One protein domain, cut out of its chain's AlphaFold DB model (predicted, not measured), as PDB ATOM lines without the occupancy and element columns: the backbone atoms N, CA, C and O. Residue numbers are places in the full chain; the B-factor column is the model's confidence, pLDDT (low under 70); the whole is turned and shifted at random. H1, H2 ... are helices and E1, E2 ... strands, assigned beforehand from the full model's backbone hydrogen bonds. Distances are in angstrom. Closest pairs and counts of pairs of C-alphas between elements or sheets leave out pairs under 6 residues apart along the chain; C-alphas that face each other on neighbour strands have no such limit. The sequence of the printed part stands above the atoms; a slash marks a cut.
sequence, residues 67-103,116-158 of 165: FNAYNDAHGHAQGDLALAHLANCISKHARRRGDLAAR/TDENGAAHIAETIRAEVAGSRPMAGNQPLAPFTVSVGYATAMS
ATOM      1  N   PHE A  67     -11.111 -12.452  25.687       93.19
ATOM      2  CA  PHE A  67     -10.417 -12.487  24.397       93.19
ATOM      3  C   PHE A  67     -10.293 -11.121  23.703       93.19
ATOM      4  O   PHE A  67      -9.289 -10.854  23.041       93.19
ATOM      5  N   ASN A  68     -11.254 -10.210  23.886       92.31
ATOM      6  CA  ASN A  68     -11.111  -8.832  23.398       92.31
ATOM      7  C   ASN A  68      -9.909  -8.120  24.036       92.31
ATOM      8  O   ASN A  68      -9.089  -7.560  23.317       92.31
ATOM      9  N   ALA A  69      -9.736  -8.226  25.358       94.44
ATOM     10  CA  ALA A  69      -8.583  -7.644  26.047       94.44
ATOM     11  C   ALA A  69      -7.263  -8.314  25.624       94.44
ATOM     12  O   ALA A  69      -6.241  -7.644  25.483       94.44
ATOM     13  N   TYR A  70      -7.288  -9.626  25.367       94.81
ATOM     14  CA  TYR A  70      -6.149 -10.341  24.790       94.81
ATOM     15  C   TYR A  70      -5.773  -9.781  23.408       94.81
ATOM     16  O   TYR A  70      -4.602  -9.503  23.150       94.81
ATOM     17  N   ASN A  71      -6.758  -9.559  22.532       94.69
ATOM     18  CA  ASN A  71      -6.542  -8.947  21.219       94.69
ATOM     19  C   ASN A  71      -6.024  -7.513  21.320       94.69
ATOM     20  O   ASN A  71      -5.129  -7.148  20.560       94.69
ATOM     21  N   ASP A  72      -6.546  -6.717  22.249       95.94
ATOM     22  CA  ASP A  72      -6.099  -5.339  22.451       95.94
ATOM     23  C   ASP A  72      -4.631  -5.289  22.907       95.94
ATOM     24  O   ASP A  72      -3.868  -4.429  22.468       95.94
ATOM     25  N   ALA A  73      -4.204  -6.246  23.739       95.69
ATOM     26  CA  ALA A  73      -2.838  -6.325  24.254       95.69
ATOM     27  C   ALA A  73      -1.827  -6.934  23.264       95.69
ATOM     28  O   ALA A  73      -0.645  -6.582  23.289       95.69
ATOM     29  N   HIS A  74      -2.260  -7.874  22.419       94.19
ATOM     30  CA  HIS A  74      -1.354  -8.727  21.633       94.19
ATOM     31  C   HIS A  74      -1.578  -8.667  20.116       94.19
ATOM     32  O   HIS A  74      -0.767  -9.183  19.340       94.19
ATOM     33  N   GLY A  75      -2.644  -8.001  19.682       94.44
ATOM     34  CA  GLY A  75      -3.059  -7.887  18.293       94.44
ATOM     35  C   GLY A  75      -3.821  -9.112  17.786       94.44
ATOM     36  O   GLY A  75      -3.581 -10.252  18.186       94.44
ATOM     37  N   HIS A  76      -4.702  -8.871  16.814       93.56
ATOM     38  CA  HIS A  76      -5.568  -9.900  16.229       93.56
ATOM     39  C   HIS A  76      -4.812 -11.109  15.658       93.56
ATOM     40  O   HIS A  76      -5.308 -12.224  15.743       93.56
ATOM     41  N   ALA A  77      -3.593 -10.925  15.137       92.25
ATOM     42  CA  ALA A  77      -2.798 -12.040  14.619       92.25
ATOM     43  C   ALA A  77      -2.415 -13.060  15.711       92.25
ATOM     44  O   ALA A  77      -2.403 -14.262  15.452       92.25
ATOM     45  N   GLN A  78      -2.120 -12.602  16.934       94.00
ATOM     46  CA  GLN A  78      -1.876 -13.505  18.065       94.00
ATOM     47  C   GLN A  78      -3.181 -14.115  18.573       94.00
ATOM     48  O   GLN A  78      -3.208 -15.299  18.906       94.00
ATOM     49  N   GLY A  79      -4.271 -13.343  18.563       93.88
ATOM     50  CA  GLY A  79      -5.608 -13.857  18.847       93.88
ATOM     51  C   GLY A  79      -6.004 -15.012  17.927       93.88
ATOM     52  O   GLY A  79      -6.443 -16.056  18.401       93.88
ATOM     53  N   ASP A  80      -5.785 -14.880  16.620       93.50
ATOM     54  CA  ASP A  80      -6.092 -15.933  15.648       93.50
ATOM     55  C   ASP A  80      -5.307 -17.224  15.929       93.50
ATOM     56  O   ASP A  80      -5.859 -18.323  15.838       93.50
ATOM     57  N   LEU A  81      -4.038 -17.106  16.336       94.00
ATOM     58  CA  LEU A  81      -3.222 -18.250  16.753       94.00
ATOM     59  C   LEU A  81      -3.715 -18.870  18.068       94.00
ATOM     60  O   LEU A  81      -3.709 -20.095  18.201       94.00
ATOM     61  N   ALA A  82      -4.177 -18.059  19.021       94.06
ATOM     62  CA  ALA A  82      -4.785 -18.548  20.256       94.06
ATOM     63  C   ALA A  82      -6.081 -19.331  19.977       94.06
ATOM     64  O   ALA A  82      -6.258 -20.436  20.494       94.06
ATOM     65  N   LEU A  83      -6.944 -18.839  19.080       94.06
ATOM     66  CA  LEU A  83      -8.156 -19.558  18.668       94.06
ATOM     67  C   LEU A  83      -7.842 -20.830  17.876       94.06
ATOM     68  O   LEU A  83      -8.522 -21.841  18.051       94.06
ATOM     69  N   ALA A  84      -6.807 -20.816  17.033       92.88
ATOM     70  CA  ALA A  84      -6.340 -22.018  16.344       92.88
ATOM     71  C   ALA A  84      -5.832 -23.078  17.337       92.88
ATOM     72  O   ALA A  84      -6.100 -24.269  17.173       92.88
ATOM     73  N   HIS A  85      -5.143 -22.651  18.396       93.25
ATOM     74  CA  HIS A  85      -4.706 -23.533  19.476       93.25
ATOM     75  C   HIS A  85      -5.883 -24.119  20.254       93.25
ATOM     76  O   HIS A  85      -5.934 -25.335  20.430       93.25
ATOM     77  N   LEU A  86      -6.872 -23.301  20.630       93.94
ATOM     78  CA  LEU A  86      -8.105 -23.784  21.260       93.94
ATOM     79  C   LEU A  86      -8.826 -24.810  20.371       93.94
ATOM     80  O   LEU A  86      -9.186 -25.888  20.843       93.94
ATOM     81  N   ALA A  87      -8.966 -24.531  19.073       91.19
ATOM     82  CA  ALA A  87      -9.572 -25.456  18.116       91.19
ATOM     83  C   ALA A  87      -8.821 -26.799  18.042       91.19
ATOM     84  O   ALA A  87      -9.446 -27.862  17.977       91.19
ATOM     85  N   ASN A  88      -7.488 -26.769  18.091       91.69
ATOM     86  CA  ASN A  88      -6.664 -27.973  18.131       91.69
ATOM     87  C   ASN A  88      -6.871 -28.758  19.434       91.69
ATOM     88  O   ASN A  88      -7.065 -29.971  19.382       91.69
ATOM     89  N   CYS A  89      -6.898 -28.085  20.588       92.94
ATOM     90  CA  CYS A  89      -7.212 -28.719  21.872       92.94
ATOM     91  C   CYS A  89      -8.587 -29.398  21.827       92.94
ATOM     92  O   CYS A  89      -8.698 -30.577  22.145       92.94
ATOM     93  N   ILE A  90      -9.624 -28.713  21.338       90.44
ATOM     94  CA  ILE A  90     -10.968 -29.294  21.193       90.44
ATOM     95  C   ILE A  90     -10.933 -30.531  20.286       90.44
ATOM     96  O   ILE A  90     -11.454 -31.583  20.652       90.44
ATOM     97  N   SER A  91     -10.265 -30.445  19.134       88.12
ATOM     98  CA  SER A  91     -10.188 -31.543  18.157       88.12
ATOM     99  C   SER A  91      -9.441 -32.770  18.697       88.12
ATOM    100  O   SER A  91      -9.771 -33.904  18.359       88.12
ATOM    101  N   LYS A  92      -8.460 -32.579  19.587       89.81
ATOM    102  CA  LYS A  92      -7.792 -33.677  20.310       89.81
ATOM    103  C   LYS A  92      -8.702 -34.376  21.317       89.81
ATOM    104  O   LYS A  92      -8.348 -35.453  21.791       89.81
ATOM    105  N   HIS A  93      -9.832 -33.798  21.673       89.75
ATOM    106  CA  HIS A  93     -10.718 -34.347  22.695       89.75
ATOM    107  C   HIS A  93     -12.067 -34.797  22.122       89.75
ATOM    108  O   HIS A  93     -12.709 -35.669  22.697       89.75
ATOM    109  N   ALA A  94     -12.435 -34.287  20.946       86.38
ATOM    110  CA  ALA A  94     -13.578 -34.694  20.130       86.38
ATOM    111  C   ALA A  94     -13.117 -35.595  18.961       86.38
ATOM    112  O   ALA A  94     -13.061 -35.158  17.812       86.38
ATOM    113  N   ARG A  95     -12.692 -36.833  19.258       83.44
ATOM    114  CA  ARG A  95     -12.088 -37.759  18.268       83.44
ATOM    115  C   ARG A  95     -12.965 -38.944  17.877       83.44
ATOM    116  O   ARG A  95     -12.585 -39.702  16.982       83.44
ATOM    117  N   ARG A  96     -14.069 -39.191  18.582       83.38
ATOM    118  CA  ARG A  96     -14.906 -40.365  18.327       83.38
ATOM    119  C   ARG A  96     -15.681 -40.160  17.036       83.38
ATOM    120  O   ARG A  96     -15.982 -39.044  16.620       83.38
ATOM    121  N   ARG A  97     -16.029 -41.268  16.387       75.44
ATOM    122  CA  ARG A  97     -16.923 -41.223  15.231       75.44
ATOM    123  C   ARG A  97     -18.265 -40.639  15.679       75.44
ATOM    124  O   ARG A  97     -18.900 -41.209  16.555       75.44
ATOM    125  N   GLY A  98     -18.677 -39.540  15.055       77.62
ATOM    126  CA  GLY A  98     -19.903 -38.819  15.411       77.62
ATOM    127  C   GLY A  98     -19.672 -37.595  16.299       77.62
ATOM    128  O   GLY A  98     -20.564 -36.752  16.366       77.62
ATOM    129  N   ASP A  99     -18.487 -37.445  16.904       84.25
ATOM    130  CA  ASP A  99     -18.112 -36.191  17.553       84.25
ATOM    131  C   ASP A  99     -18.054 -35.073  16.505       84.25
ATOM    132  O   ASP A  99     -17.527 -35.240  15.399       84.25
ATOM    133  N   LEU A 100     -18.584 -33.912  16.867       84.69
ATOM    134  CA  LEU A 100     -18.598 -32.723  16.031       84.69
ATOM    135  C   LEU A 100     -18.056 -31.549  16.837       84.69
ATOM    136  O   LEU A 100     -18.506 -31.307  17.950       84.69
ATOM    137  N   ALA A 101     -17.127 -30.794  16.263       86.75
ATOM    138  CA  ALA A 101     -16.642 -29.543  16.828       86.75
ATOM    139  C   ALA A 101     -16.704 -28.441  15.768       86.75
ATOM    140  O   ALA A 101     -16.328 -28.644  14.612       86.75
ATOM    141  N   ALA A 102     -17.185 -27.265  16.157       84.44
ATOM    142  CA  ALA A 102     -17.348 -26.125  15.269       84.44
ATOM    143  C   ALA A 102     -17.058 -24.814  16.000       84.44
ATOM    144  O   ALA A 102     -17.305 -24.680  17.197       84.44
ATOM    145  N   ARG A 103     -16.567 -23.816  15.263       87.00
ATOM    146  CA  ARG A 103     -16.514 -22.433  15.747       87.00
ATOM    147  C   ARG A 103     -17.899 -21.817  15.564       87.00
ATOM    148  O   ARG A 103     -18.369 -21.722  14.433       87.00
ATOM    149  N   THR A 116     -22.249 -39.699  25.142       85.38
ATOM    150  CA  THR A 116     -21.466 -39.091  26.218       85.38
ATOM    151  C   THR A 116     -22.418 -38.656  27.319       85.38
ATOM    152  O   THR A 116     -23.323 -37.852  27.096       85.38
ATOM    153  N   ASP A 117     -22.234 -39.235  28.503       85.88
ATOM    154  CA  ASP A 117     -22.981 -38.875  29.699       85.88
ATOM    155  C   ASP A 117     -22.369 -37.661  30.407       85.88
ATOM    156  O   ASP A 117     -21.356 -37.107  29.982       85.88
ATOM    157  N   GLU A 118     -23.000 -37.230  31.495       86.81
ATOM    158  CA  GLU A 118     -22.589 -36.035  32.229       86.81
ATOM    159  C   GLU A 118     -21.159 -36.132  32.778       86.81
ATOM    160  O   GLU A 118     -20.394 -35.174  32.685       86.81
ATOM    161  N   ASN A 119     -20.755 -37.306  33.272       89.62
ATOM    162  CA  ASN A 119     -19.402 -37.524  33.782       89.62
ATOM    163  C   ASN A 119     -18.360 -37.453  32.661       89.62
ATOM    164  O   ASN A 119     -17.325 -36.803  32.810       89.62
ATOM    165  N   GLY A 120     -18.635 -38.081  31.513       89.69
ATOM    166  CA  GLY A 120     -17.792 -37.974  30.327       89.69
ATOM    167  C   GLY A 120     -17.723 -36.539  29.800       89.69
ATOM    168  O   GLY A 120     -16.650 -36.065  29.416       89.69
ATOM    169  N   ALA A 121     -18.845 -35.818  29.830       87.88
ATOM    170  CA  ALA A 121     -18.919 -34.413  29.455       87.88
ATOM    171  C   ALA A 121     -18.015 -33.546  30.338       87.88
ATOM    172  O   ALA A 121     -17.155 -32.835  29.811       87.88
ATOM    173  N   ALA A 122     -18.170 -33.668  31.657       90.19
ATOM    174  CA  ALA A 122     -17.395 -32.950  32.659       90.19
ATOM    175  C   ALA A 122     -15.897 -33.254  32.546       90.19
ATOM    176  O   ALA A 122     -15.076 -32.339  32.523       90.19
ATOM    177  N   HIS A 123     -15.535 -34.532  32.404       93.38
ATOM    178  CA  HIS A 123     -14.140 -34.954  32.318       93.38
ATOM    179  C   HIS A 123     -13.418 -34.320  31.128       93.38
ATOM    180  O   HIS A 123     -12.334 -33.754  31.265       93.38
ATOM    181  N   ILE A 124     -14.016 -34.390  29.942       91.44
ATOM    182  CA  ILE A 124     -13.383 -33.847  28.743       91.44
ATOM    183  C   ILE A 124     -13.436 -32.303  28.769       91.44
ATOM    184  O   ILE A 124     -12.505 -31.666  28.284       91.44
ATOM    185  N   ALA A 125     -14.484 -31.687  29.334       90.94
ATOM    186  CA  ALA A 125     -14.540 -30.235  29.531       90.94
ATOM    187  C   ALA A 125     -13.367 -29.741  30.394       90.94
ATOM    188  O   ALA A 125     -12.631 -28.846  29.976       90.94
ATOM    189  N   GLU A 126     -13.137 -30.387  31.538       95.25
ATOM    190  CA  GLU A 126     -12.009 -30.079  32.417       95.25
ATOM    191  C   GLU A 126     -10.664 -30.364  31.742       95.25
ATOM    192  O   GLU A 126      -9.732 -29.576  31.865       95.25
ATOM    193  N   THR A 127     -10.569 -31.443  30.964       95.19
ATOM    194  CA  THR A 127      -9.337 -31.778  30.237       95.19
ATOM    195  C   THR A 127      -8.974 -30.695  29.218       95.19
ATOM    196  O   THR A 127      -7.819 -30.277  29.159       95.19
ATOM    197  N   ILE A 128      -9.948 -30.188  28.451       93.94
ATOM    198  CA  ILE A 128      -9.724 -29.078  27.510       93.94
ATOM    199  C   ILE A 128      -9.294 -27.819  28.270       93.94
ATOM    200  O   ILE A 128      -8.314 -27.179  27.887       93.94
ATOM    201  N   ARG A 129      -9.997 -27.480  29.356       96.44
ATOM    202  CA  ARG A 129      -9.697 -26.307  30.184       96.44
ATOM    203  C   ARG A 129      -8.270 -26.357  30.737       96.44
ATOM    204  O   ARG A 129      -7.525 -25.386  30.613       96.44
ATOM    205  N   ALA A 130      -7.885 -27.496  31.307       96.88
ATOM    206  CA  ALA A 130      -6.558 -27.725  31.862       96.88
ATOM    207  C   ALA A 130      -5.465 -27.720  30.781       96.88
ATOM    208  O   ALA A 130      -4.406 -27.138  31.003       96.88
ATOM    209  N   GLU A 131      -5.708 -28.306  29.601       95.81
ATOM    210  CA  GLU A 131      -4.742 -28.285  28.493       95.81
ATOM    211  C   GLU A 131      -4.498 -26.859  27.991       95.81
ATOM    212  O   GLU A 131      -3.346 -26.478  27.789       95.81
ATOM    213  N   VAL A 132      -5.547 -26.049  27.827       95.31
ATOM    214  CA  VAL A 132      -5.407 -24.645  27.406       95.31
ATOM    215  C   VAL A 132      -4.643 -23.839  28.457       95.31
ATOM    216  O   VAL A 132      -3.675 -23.173  28.108       95.31
ATOM    217  N   ALA A 133      -4.996 -23.967  29.739       95.94
ATOM    218  CA  ALA A 133      -4.312 -23.257  30.820       95.94
ATOM    219  C   ALA A 133      -2.848 -23.707  31.020       95.94
ATOM    220  O   ALA A 133      -1.999 -22.912  31.425       95.94
ATOM    221  N   GLY A 134      -2.551 -24.983  30.756       95.44
ATOM    222  CA  GLY A 134      -1.231 -25.590  30.939       95.44
ATOM    223  C   GLY A 134      -0.307 -25.511  29.721       95.44
ATOM    224  O   GLY A 134       0.847 -25.929  29.809       95.44
ATOM    225  N   SER A 135      -0.781 -24.996  28.586       92.38
ATOM    226  CA  SER A 135      -0.002 -24.892  27.349       92.38
ATOM    227  C   SER A 135       0.005 -23.468  26.800       92.38
ATOM    228  O   SER A 135      -0.731 -22.595  27.251       92.38
ATOM    229  N   ARG A 136       0.891 -23.202  25.836       91.94
ATOM    230  CA  ARG A 136       0.968 -21.904  25.159       91.94
ATOM    231  C   ARG A 136       0.895 -22.093  23.647       91.94
ATOM    232  O   ARG A 136       1.595 -22.970  23.134       91.94
ATOM    233  N   PRO A 137       0.098 -21.277  22.931       89.50
ATOM    234  CA  PRO A 137       0.176 -21.235  21.481       89.50
ATOM    235  C   PRO A 137       1.559 -20.749  21.040       89.50
ATOM    236  O   PRO A 137       2.226 -20.004  21.758       89.50
ATOM    237  N   MET A 138       1.984 -21.156  19.846       90.00
ATOM    238  CA  MET A 138       3.294 -20.809  19.292       90.00
ATOM    239  C   MET A 138       3.136 -19.942  18.041       90.00
ATOM    240  O   MET A 138       2.388 -20.291  17.130       90.00
ATOM    241  N   ALA A 139       3.900 -18.853  17.964       88.69
ATOM    242  CA  ALA A 139       4.157 -18.110  16.734       88.69
ATOM    243  C   ALA A 139       5.570 -18.454  16.242       88.69
ATOM    244  O   ALA A 139       6.566 -17.849  16.648       88.69
ATOM    245  N   GLY A 140       5.677 -19.491  15.407       88.94
ATOM    246  CA  GLY A 140       6.972 -20.085  15.064       88.94
ATOM    247  C   GLY A 140       7.628 -20.702  16.303       88.94
ATOM    248  O   GLY A 140       7.053 -21.590  16.922       88.94
ATOM    249  N   ASN A 141       8.806 -20.204  16.689       90.25
ATOM    250  CA  ASN A 141       9.528 -20.660  17.886       90.25
ATOM    251  C   ASN A 141       9.270 -19.800  19.135       90.25
ATOM    252  O   ASN A 141       9.893 -20.036  20.169       90.25
ATOM    253  N   GLN A 142       8.383 -18.807  19.056       91.62
ATOM    254  CA  GLN A 142       8.076 -17.927  20.182       91.62
ATOM    255  C   GLN A 142       6.737 -18.316  20.825       91.62
ATOM    256  O   GLN A 142       5.728 -18.373  20.114       91.62
ATOM    257  N   PRO A 143       6.695 -18.586  22.143       94.25
ATOM    258  CA  PRO A 143       5.443 -18.831  22.845       94.25
ATOM    259  C   PRO A 143       4.644 -17.533  22.984       94.25
ATOM    260  O   PRO A 143       5.189 -16.491  23.351       94.25
ATOM    261  N   LEU A 144       3.342 -17.608  22.730       94.12
ATOM    262  CA  LEU A 144       2.414 -16.500  22.922       94.12
ATOM    263  C   LEU A 144       2.037 -16.323  24.398       94.12
ATOM    264  O   LEU A 144       2.332 -17.167  25.257       94.12
ATOM    265  N   ALA A 145       1.369 -15.207  24.689       94.00
ATOM    266  CA  ALA A 145       0.776 -14.976  25.996       94.00
ATOM    267  C   ALA A 145      -0.253 -16.081  26.315       94.00
ATOM    268  O   ALA A 145      -1.009 -16.484  25.420       94.00
ATOM    269  N   PRO A 146      -0.274 -16.593  27.560       94.75
ATOM    270  CA  PRO A 146      -1.253 -17.589  27.969       94.75
ATOM    271  C   PRO A 146      -2.664 -16.991  27.962       94.75
ATOM    272  O   PRO A 146      -2.838 -15.789  28.161       94.75
ATOM    273  N   PHE A 147      -3.660 -17.846  27.777       95.25
ATOM    274  CA  PHE A 147      -5.073 -17.508  27.906       95.25
ATOM    275  C   PHE A 147      -5.806 -18.682  28.556       95.25
ATOM    276  O   PHE A 147      -5.283 -19.799  28.604       95.25
ATOM    277  N   THR A 148      -6.997 -18.426  29.082       95.88
ATOM    278  CA  THR A 148      -7.856 -19.452  29.673       95.88
ATOM    279  C   THR A 148      -9.152 -19.572  28.882       95.88
ATOM    280  O   THR A 148      -9.429 -18.781  27.981       95.88
ATOM    281  N   VAL A 149      -9.903 -20.631  29.159       95.31
ATOM    282  CA  VAL A 149     -11.166 -20.921  28.492       95.31
ATOM    283  C   VAL A 149     -12.198 -21.293  29.546       95.31
ATOM    284  O   VAL A 149     -11.912 -22.090  30.445       95.31
ATOM    285  N   SER A 150     -13.407 -20.776  29.399       92.81
ATOM    286  CA  SER A 150     -14.580 -21.230  30.132       92.81
ATOM    287  C   SER A 150     -15.301 -22.304  29.323       92.81
ATOM    288  O   SER A 150     -15.500 -22.158  28.117       92.81
ATOM    289  N   VAL A 151     -15.688 -23.408  29.973       91.50
ATOM    290  CA  VAL A 151     -16.340 -24.549  29.310       91.50
ATOM    291  C   VAL A 151     -17.634 -24.910  30.029       91.50
ATOM    292  O   VAL A 151     -17.610 -25.438  31.138       91.50
ATOM    293  N   GLY A 152     -18.768 -24.655  29.378       85.94
ATOM    294  CA  GLY A 152     -20.087 -25.121  29.804       85.94
ATOM    295  C   GLY A 152     -20.502 -26.378  29.044       85.94
ATOM    296  O   GLY A 152     -20.168 -26.533  27.868       85.94
ATOM    297  N   TYR A 153     -21.251 -27.272  29.689       86.50
ATOM    298  CA  TYR A 153     -21.818 -28.457  29.046       86.50
ATOM    299  C   TYR A 153     -23.256 -28.711  29.495       86.50
ATOM    300  O   TYR A 153     -23.649 -28.373  30.608       86.50
ATOM    301  N   ALA A 154     -24.032 -29.333  28.612       81.75
ATOM    302  CA  ALA A 154     -25.369 -29.833  28.895       81.75
ATOM    303  C   ALA A 154     -25.526 -31.219  28.270       81.75
ATOM    304  O   ALA A 154     -25.027 -31.461  27.167       81.75
ATOM    305  N   THR A 155     -26.224 -32.118  28.963       80.81
ATOM    306  CA  THR A 155     -26.550 -33.449  28.443       80.81
ATOM    307  C   THR A 155     -28.049 -33.566  28.219       80.81
ATOM    308  O   THR A 155     -28.852 -33.108  29.029       80.81
ATOM    309  N   ALA A 156     -28.426 -34.156  27.091       76.75
ATOM    310  CA  ALA A 156     -29.810 -34.449  26.763       76.75
ATOM    311  C   ALA A 156     -29.927 -35.905  26.311       76.75
ATOM    312  O   ALA A 156     -29.045 -36.433  25.631       76.75
ATOM    313  N   MET A 157     -31.029 -36.556  26.675       71.62
ATOM    314  CA  MET A 157     -31.425 -37.796  26.015       71.62
ATOM    315  C   MET A 157     -32.052 -37.425  24.676       71.62
ATOM    316  O   MET A 157     -32.955 -36.588  24.632       71.62
ATOM    317  N   SER A 158     -31.565 -38.015  23.587       59.66
ATOM    318  CA  SER A 158     -32.218 -37.864  22.294       59.66
ATOM    319  C   SER A 158     -33.557 -38.604  22.347       59.66
ATOM    320  O   SER A 158     -33.598 -39.834  22.365       59.66
TER     321      SER A 158
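This is residues 67 to 103 and 116 to 158 of the 165 residues of the protein "GGDEF domain-containing protein" of Burkholderia sp. Bp8992 (UniProt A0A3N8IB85). Two long helices, H2 and H3, pack on each other at a slant, and a long strand, E2, runs back beside H3. The short helix H1 folds back at the first end of H2, and the short strand E1 lies near the last part of H2; there is no sheet between them. The long axis runs from H1 and the turn of residues 138 to 143 at one end to the last residues of E2 at the other. The printed part has 80 residues, with three named helices and two named strands in the order H1, H2, E1, H3, E2; the class is mixed, helices and strands, and E1 and E2 pair with no named strand. The whole is elongated, spanning 42 by 23 by 21 A, and only just loose, close to compact, with a radius of gyration of the C-alphas of 14.2 A.

The longest helix, H2, is residues 76 to 93. H3, residues 118 to 134, touches it at residues 86 to 93 of H2 alone; the closest C-alphas are those of Cys 89 and Ile 128, 6.2 A apart. H2 and H3 run opposite ways at a steep tilt of 39 degrees. H1, residues 67 to 74, touches residues 78 to 79 of H2 alone, with the C-alphas of Asn 71 and Gly 79 closest at 5.5 A. H1 and H2 run opposite ways at a steep tilt of 51 degrees. E2, residues 149 to 157, has 15 pairs of C-alphas within 8 A of H3, the closest being those of Arg 129 and Val 149, 5.8 A apart. E1, residues 100 to 103, comes nearest to H2 with the C-alphas of Ser 91 and Ala 101, 6.9 A apart. E1 and E2 are apart; H2 and E2 are only just apart, closest at 8.4 A. Every backbone O i to N i+4 pair is within hydrogen-bond range in H1, H2 and H3.

H1 begins at C-alpha 67, (-10.417, -12.487, 24.397). H2 measures 25.8 A from first to last C-alpha, H3 23.8 A and E2 26.5 A. H3 begins at C-alpha 118, (-22.589, -36.035, 32.229), and E2 ends at C-alpha 157, (-31.425, -37.796, 26.015).

The two C-alphas farthest apart, those of Asn 141 and Ser 158, are 45.4 A apart. Residues 104 to 115 are not printed, and C-alphas 103 and 116 are 20.3 A apart across this cut. The link from H3 to E2, residues 135 to 148, is long; in it residues 138 to 139 pair antiparallel with residues 142 to 143. Mean pLDDT of the printed part is 90.2, and residue 158 is under 70.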